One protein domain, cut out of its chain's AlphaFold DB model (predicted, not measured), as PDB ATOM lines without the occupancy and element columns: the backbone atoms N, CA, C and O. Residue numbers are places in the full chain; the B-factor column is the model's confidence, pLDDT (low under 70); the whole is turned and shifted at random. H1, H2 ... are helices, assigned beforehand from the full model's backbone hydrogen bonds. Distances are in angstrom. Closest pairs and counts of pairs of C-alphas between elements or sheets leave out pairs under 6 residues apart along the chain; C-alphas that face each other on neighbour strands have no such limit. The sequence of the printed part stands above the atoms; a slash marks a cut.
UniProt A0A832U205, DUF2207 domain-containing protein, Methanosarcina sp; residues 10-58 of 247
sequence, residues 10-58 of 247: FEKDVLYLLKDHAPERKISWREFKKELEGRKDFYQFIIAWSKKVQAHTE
ATOM      1  N   PHE A  10     205.298 252.334 276.220       91.88
ATOM      2  CA  PHE A  10     206.352 251.990 275.269       91.88
ATOM      3  C   PHE A  10     207.024 250.645 275.588       91.88
ATOM      4  O   PHE A  10     207.522 249.974 274.682       91.88
ATOM      5  N   GLU A  11     207.033 250.220 276.854       91.81
ATOM      6  CA  GLU A  11     207.543 248.905 277.260       91.81
ATOM      7  C   GLU A  11     206.564 247.799 276.868       91.81
ATOM      8  O   GLU A  11     206.968 246.746 276.361       91.81
ATOM      9  N   LYS A  12     205.262 248.058 277.045       93.50
ATOM     10  CA  LYS A  12     204.186 247.172 276.589       93.50
ATOM     11  C   LYS A  12     204.246 246.963 275.079       93.50
ATOM     12  O   LYS A  12     204.164 245.817 274.643       93.50
ATOM     13  N   ASP A  13     204.447 248.025 274.300       93.31
ATOM     14  CA  ASP A  13     204.575 247.946 272.837       93.31
ATOM     15  C   ASP A  13     205.688 246.977 272.405       93.31
ATOM     16  O   ASP A  13     205.463 246.102 271.568       93.31
ATOM     17  N   VAL A  14     206.879 247.089 273.006       91.50
ATOM     18  CA  VAL A  14     208.005 246.186 272.710       91.50
ATOM     19  C   VAL A  14     207.696 244.765 273.173       91.50
ATOM     20  O   VAL A  14     207.960 243.808 272.446       91.50
ATOM     21  N   LEU A  15     207.107 244.601 274.359       90.69
ATOM     22  CA  LEU A  15     206.742 243.284 274.873       90.69
ATOM     23  C   LEU A  15     205.734 242.568 273.965       90.69
ATOM     24  O   LEU A  15     205.874 241.365 273.744       90.69
ATOM     25  N   TYR A  16     204.725 243.277 273.457       91.00
ATOM     26  CA  TYR A  16     203.747 242.709 272.530       91.00
ATOM     27  C   TYR A  16     204.385 242.367 271.187       91.00
ATOM     28  O   TYR A  16     204.237 241.233 270.742       91.00
ATOM     29  N   LEU A  17     205.203 243.265 270.626       91.00
ATOM     30  CA  LEU A  17     205.950 242.981 269.399       91.00
ATOM     31  C   LEU A  17     206.775 241.692 269.527       91.00
ATOM     32  O   LEU A  17     206.763 240.852 268.628       91.00
ATOM     33  N   LEU A  18     207.483 241.523 270.647       89.75
ATOM     34  CA  LEU A  18     208.278 240.323 270.899       89.75
ATOM     35  C   LEU A  18     207.397 239.082 271.064       89.75
ATOM     36  O   LEU A  18     207.738 238.037 270.523       89.75
ATOM     37  N   LYS A  19     206.269 239.175 271.780       88.94
ATOM     38  CA  LYS A  19     205.333 238.050 271.956       88.94
ATOM     39  C   LYS A  19     204.757 237.563 270.631       88.94
ATOM     40  O   LYS A  19     204.678 236.352 270.438       88.94
ATOM     41  N   ASP A  20     204.409 238.482 269.738       88.88
ATOM     42  CA  ASP A  20     203.819 238.160 268.435       88.88
ATOM     43  C   ASP A  20     204.787 237.375 267.535       88.88
ATOM     44  O   ASP A  20     204.353 236.591 266.696       88.88
ATOM     45  N   HIS A  21     206.097 237.526 267.756       86.44
ATOM     46  CA  HIS A  21     207.152 236.872 266.976       86.44
ATOM     47  C   HIS A  21     207.944 235.824 267.787       86.44
ATOM     48  O   HIS A  21     209.044 235.432 267.396       86.44
ATOM     49  N   ALA A  22     207.411 235.373 268.929       85.75
ATOM     50  CA  ALA A  22     208.047 234.391 269.811       85.75
ATOM     51  C   ALA A  22     207.230 233.093 269.917       85.75
ATOM     52  O   ALA A  22     206.686 232.808 270.999       85.75
ATOM     53  N   PRO A  23     207.132 232.275 268.848       75.75
ATOM     54  CA  PRO A  23     206.509 230.963 268.963       75.75
ATOM     55  C   PRO A  23     207.218 230.173 270.073       75.75
ATOM     56  O   PRO A  23     208.444 230.153 270.179       75.75
ATOM     57  N   GLU A  24     206.434 229.603 270.990       80.56
ATOM     58  CA  GLU A  24     206.941 228.846 272.148       80.56
ATOM     59  C   GLU A  24     207.845 229.640 273.118       80.56
ATOM     60  O   GLU A  24     208.619 229.049 273.877       80.56
ATOM     61  N   ARG A  25     207.740 230.979 273.148       80.00
ATOM     62  CA  ARG A  25     208.591 231.881 273.960       80.00
ATOM     63  C   ARG A  25     210.071 231.871 273.562       80.00
ATOM     64  O   ARG A  25     210.923 232.244 274.371       80.00
ATOM     65  N   LYS A  26     210.387 231.458 272.337       82.50
ATOM     66  CA  LYS A  26     211.735 231.539 271.770       82.50
ATOM     67  C   LYS A  26     211.711 232.484 270.581       82.50
ATOM     68  O   LYS A  26     210.806 232.423 269.763       82.50
ATOM     69  N   ILE A  27     212.715 233.352 270.498       83.12
ATOM     70  CA  ILE A  27     212.865 234.296 269.391       83.12
ATOM     71  C   ILE A  27     214.151 233.961 268.656       83.12
ATOM     72  O   ILE A  27     215.241 233.974 269.231       83.12
ATOM     73  N   SER A  28     214.016 233.688 267.364       86.50
ATOM     74  CA  SER A  28     215.145 233.653 266.445       86.50
ATOM     75  C   SER A  28     215.429 235.077 265.979       86.50
ATOM     76  O   SER A  28     214.716 235.621 265.141       86.50
ATOM     77  N   TRP A  29     216.486 235.705 266.504       83.25
ATOM     78  CA  TRP A  29     216.832 237.092 266.152       83.25
ATOM     79  C   TRP A  29     217.081 237.302 264.654       83.25
ATOM     80  O   TRP A  29     216.840 238.385 264.128       83.25
ATOM     81  N   ARG A  30     217.560 236.265 263.958       86.56
ATOM     82  CA  ARG A  30     217.814 236.310 262.513       86.56
ATOM     83  C   ARG A  30     216.513 236.340 261.716       86.56
ATOM     84  O   ARG A  30     216.410 237.122 260.777       86.56
ATOM     85  N   GLU A  31     215.551 235.500 262.087       87.69
ATOM     86  CA  GLU A  31     214.227 235.461 261.454       87.69
ATOM     87  C   GLU A  31     213.443 236.722 261.796       87.69
ATOM     88  O   GLU A  31     212.996 237.407 260.884       87.69
ATOM     89  N   PHE A  32     213.430 237.117 263.072       86.81
ATOM     90  CA  PHE A  32     212.820 238.360 263.542       86.81
ATOM     91  C   PHE A  32     213.318 239.582 262.761       86.81
ATOM     92  O   PHE A  32     212.523 240.372 262.255       86.81
ATOM     93  N   LYS A  33     214.644 239.715 262.593       86.25
ATOM     94  CA  LYS A  33     215.219 240.779 261.765       86.25
ATOM     95  C   LYS A  33     214.720 240.672 260.324       86.25
ATOM     96  O   LYS A  33     214.225 241.657 259.794       86.25
ATOM     97  N   LYS A  34     214.852 239.501 259.698       89.94
ATOM     98  CA  LYS A  34     214.496 239.289 258.287       89.94
ATOM     99  C   LYS A  34     213.019 239.584 258.003       89.94
ATOM    100  O   LYS A  34     212.701 240.079 256.929       89.94
ATOM    101  N   GLU A  35     212.132 239.273 258.941       89.00
ATOM    102  CA  GLU A  35     210.695 239.504 258.808       89.00
ATOM    103  C   GLU A  35     210.319 240.981 258.907       89.00
ATOM    104  O   GLU A  35     209.394 241.409 258.219       89.00
ATOM    105  N   LEU A  36     211.007 241.746 259.757       88.94
ATOM    106  CA  LEU A  36     210.706 243.154 260.028       88.94
ATOM    107  C   LEU A  36     211.484 244.123 259.129       88.94
ATOM    108  O   LEU A  36     211.042 245.250 258.889       88.94
ATOM    109  N   GLU A  37     212.645 243.702 258.631       85.19
ATOM    110  CA  GLU A  37     213.526 244.520 257.803       85.19
ATOM    111  C   GLU A  37     212.816 244.963 256.516       85.19
ATOM    112  O   GLU A  37     212.285 244.165 255.746       85.19
ATOM    113  N   GLY A  38     212.777 246.278 256.292       81.56
ATOM    114  CA  GLY A  38     212.171 246.881 255.104       81.56
ATOM    115  C   GLY A  38     210.643 246.987 255.117       81.56
ATOM    116  O   GLY A  38     210.081 247.558 254.177       81.56
ATOM    117  N   ARG A  39     209.944 246.502 256.155       90.94
ATOM    118  CA  ARG A  39     208.482 246.626 256.204       90.94
ATOM    119  C   ARG A  39     208.019 248.008 256.674       90.94
ATOM    120  O   ARG A  39     208.547 248.596 257.620       90.94
ATOM    121  N   LYS A  40     206.981 248.535 256.013       92.06
ATOM    122  CA  LYS A  40     206.409 249.857 256.321       92.06
ATOM    123  C   LYS A  40     205.700 249.887 257.677       92.06
ATOM    124  O   LYS A  40     205.801 250.890 258.373       92.06
ATOM    125  N   ASP A  41     204.997 248.819 258.042       89.94
ATOM    126  CA  ASP A  41     204.325 248.653 259.339       89.94
ATOM    127  C   ASP A  41     205.326 248.728 260.498       89.94
ATOM    128  O   ASP A  41     205.100 249.471 261.450       89.94
ATOM    129  N   PHE A  42     206.472 248.053 260.379       90.69
ATOM    130  CA  PHE A  42     207.520 248.101 261.394       90.69
ATOM    131  C   PHE A  42     208.133 249.501 261.514       90.69
ATOM    132  O   PHE A  42     208.340 249.999 262.618       90.69
ATOM    133  N   TYR A  43     208.348 250.196 260.395       87.81
ATOM    134  CA  TYR A  43     208.789 251.592 260.431       87.81
ATOM    135  C   TYR A  43     207.778 252.507 261.145       87.81
ATOM    136  O   TYR A  43     208.168 253.337 261.969       87.81
ATOM    137  N   GLN A  44     206.477 252.332 260.884       91.88
ATOM    138  CA  GLN A  44     205.425 253.072 261.590       91.88
ATOM    139  C   GLN A  44     205.386 252.731 263.082       91.88
ATOM    140  O   GLN A  44     205.245 253.637 263.905       91.88
ATOM    141  N   PHE A  45     205.577 251.459 263.438       92.69
ATOM    142  CA  PHE A  45     205.722 251.026 264.826       92.69
ATOM    143  C   PHE A  45     206.886 251.750 265.513       92.69
ATOM    144  O   PHE A  45     206.681 252.346 266.565       92.69
ATOM    145  N   ILE A  46     208.077 251.788 264.904       90.25
ATOM    146  CA  ILE A  46     209.247 252.481 265.474       90.25
ATOM    147  C   ILE A  46     208.978 253.984 265.654       90.25
ATOM    148  O   ILE A  46     209.338 254.557 266.685       90.25
ATOM    149  N   ILE A  47     208.300 254.635 264.701       89.81
ATOM    150  CA  ILE A  47     207.906 256.046 264.846       89.81
ATOM    151  C   ILE A  47     206.930 256.227 266.015       89.81
ATOM    152  O   ILE A  47     207.094 257.151 266.809       89.81
ATOM    153  N   ALA A  48     205.910 255.377 266.129       93.38
ATOM    154  CA  ALA A  48     204.920 255.474 267.199       93.38
ATOM    155  C   ALA A  48     205.547 255.215 268.577       93.38
ATOM    156  O   ALA A  48     205.359 256.005 269.502       93.38
ATOM    157  N   TRP A  49     206.353 254.161 268.683       93.88
ATOM    158  CA  TRP A  49     207.092 253.803 269.886       93.88
ATOM    159  C   TRP A  49     208.055 254.917 270.316       93.88
ATOM    160  O   TRP A  49     208.032 255.343 271.469       93.88
ATOM    161  N   SER A  50     208.843 255.471 269.386       90.25
ATOM    162  CA  SER A  50     209.789 256.553 269.704       90.25
ATOM    163  C   SER A  50     209.093 257.817 270.215       90.25
ATOM    164  O   SER A  50     209.619 258.469 271.114       90.25
ATOM    165  N   LYS A  51     207.889 258.138 269.724       89.69
ATOM    166  CA  LYS A  51     207.081 259.245 270.263       89.69
ATOM    167  C   LYS A  51     206.661 259.013 271.714       89.69
ATOM    168  O   LYS A  51     206.707 259.956 272.498       89.69
ATOM    169  N   LYS A  52     206.276 257.786 272.077       93.19
ATOM    170  CA  LYS A  52     205.930 257.440 273.465       93.19
ATOM    171  C   LYS A  52     207.146 257.558 274.381       93.19
ATOM    172  O   LYS A  52     207.085 258.254 275.386       93.19
ATOM    173  N   VAL A  53     208.295 257.015 273.969       91.12
ATOM    174  CA  VAL A  53     209.565 257.182 274.704       91.12
ATOM    175  C   VAL A  53     209.908 258.666 274.885       91.12
ATOM    176  O   VAL A  53     210.290 259.095 275.972       91.12
ATOM    177  N   GLN A  54     209.733 259.478 273.840       86.44
ATOM    178  CA  GLN A  54     209.946 260.924 273.921       86.44
ATOM    179  C   GLN A  54     208.991 261.616 274.901       86.44
ATOM    180  O   GLN A  54     209.412 262.530 275.595       86.44
ATOM    181  N   ALA A  55     207.737 261.177 274.999       87.94
ATOM    182  CA  ALA A  55     206.778 261.732 275.954       87.94
ATOM    183  C   ALA A  55     207.159 261.438 277.416       87.94
ATOM    184  O   ALA A  55     206.943 262.278 278.284       87.94
ATOM    185  N   HIS A  56     207.774 260.283 277.672       87.25
ATOM    186  CA  HIS A  56     208.288 259.908 278.992       87.25
ATOM    187  C   HIS A  56     209.684 260.481 279.295       87.25
ATOM    188  O   HIS A  56     210.221 260.252 280.378       87.25
ATOM    189  N   THR A  57     210.292 261.228 278.367       82.50
ATOM    190  CA  THR A  57     211.618 261.829 278.562       82.50
ATOM    191  C   THR A  57     211.546 263.352 278.564       82.50
ATOM    192  O   THR A  57     210.970 263.990 277.689       82.50
ATOM    193  N   GLU A  58     212.201 263.980 279.539       82.00
ATOM    194  CA  GLU A  58     212.243 265.440 279.668       82.00
ATOM    195  C   GLU A  58     213.302 266.065 278.742       82.00
ATOM    196  O   GLU A  58     214.155 266.840 279.171       82.00
TER     197      GLU A  58
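AT A GLANCE: This is residues 10 to 58 of the 247 residues of the protein "DUF2207 domain-containing protein" of Methanosarcina sp (UniProt A0A832U205). H3, the longest helix, and H1 make a narrow V, meeting where the beginning of H1 comes to residues 49 to 53 of H3. The short helix H2 spans the open side of the V, in a loose frame with few contacts. The printed part has 49 residues with three named helices, in the order H1, H2, H3, and no named strand; its class is all helix. It is loose, with a radius of gyration of the C-alphas of 12.1 A and spans of 36 by 23 by 13 A.

IN THESE COORDINATES: H3, residues 40 to 55, is 22.9 A long and ends at C-alpha 55 (206.778, 261.732, 275.954). H1, residues 10 to 20, is 15.6 A long and begins at C-alpha 10 (206.352, 251.990, 275.269). H2 is residues 29 to 36, 10.6 A.

HOW THE PARTS SIT: H3 touches H1 with residues 49 to 53 alone, the closest C-alphas being those of Phe 10 and Trp 49, 5.7 A apart. They run opposite ways at a shallow tilt of 28 degrees. H2 and H3 are close but not clearly touching, about perpendicular at 77 degrees; their closest C-alphas, of Leu 36 and Phe 42, are 6.0 A apart. H1 and H2 are apart. In H1, H2 and H3 every O i to N i+4 pair is within hydrogen-bond range.

THE WHOLE: The C-alphas farthest apart, of Glu 24 and Glu 58, are 37.7 A apart. The printed part has no cut, no link is long, and no printed residue is under 70 in pLDDT.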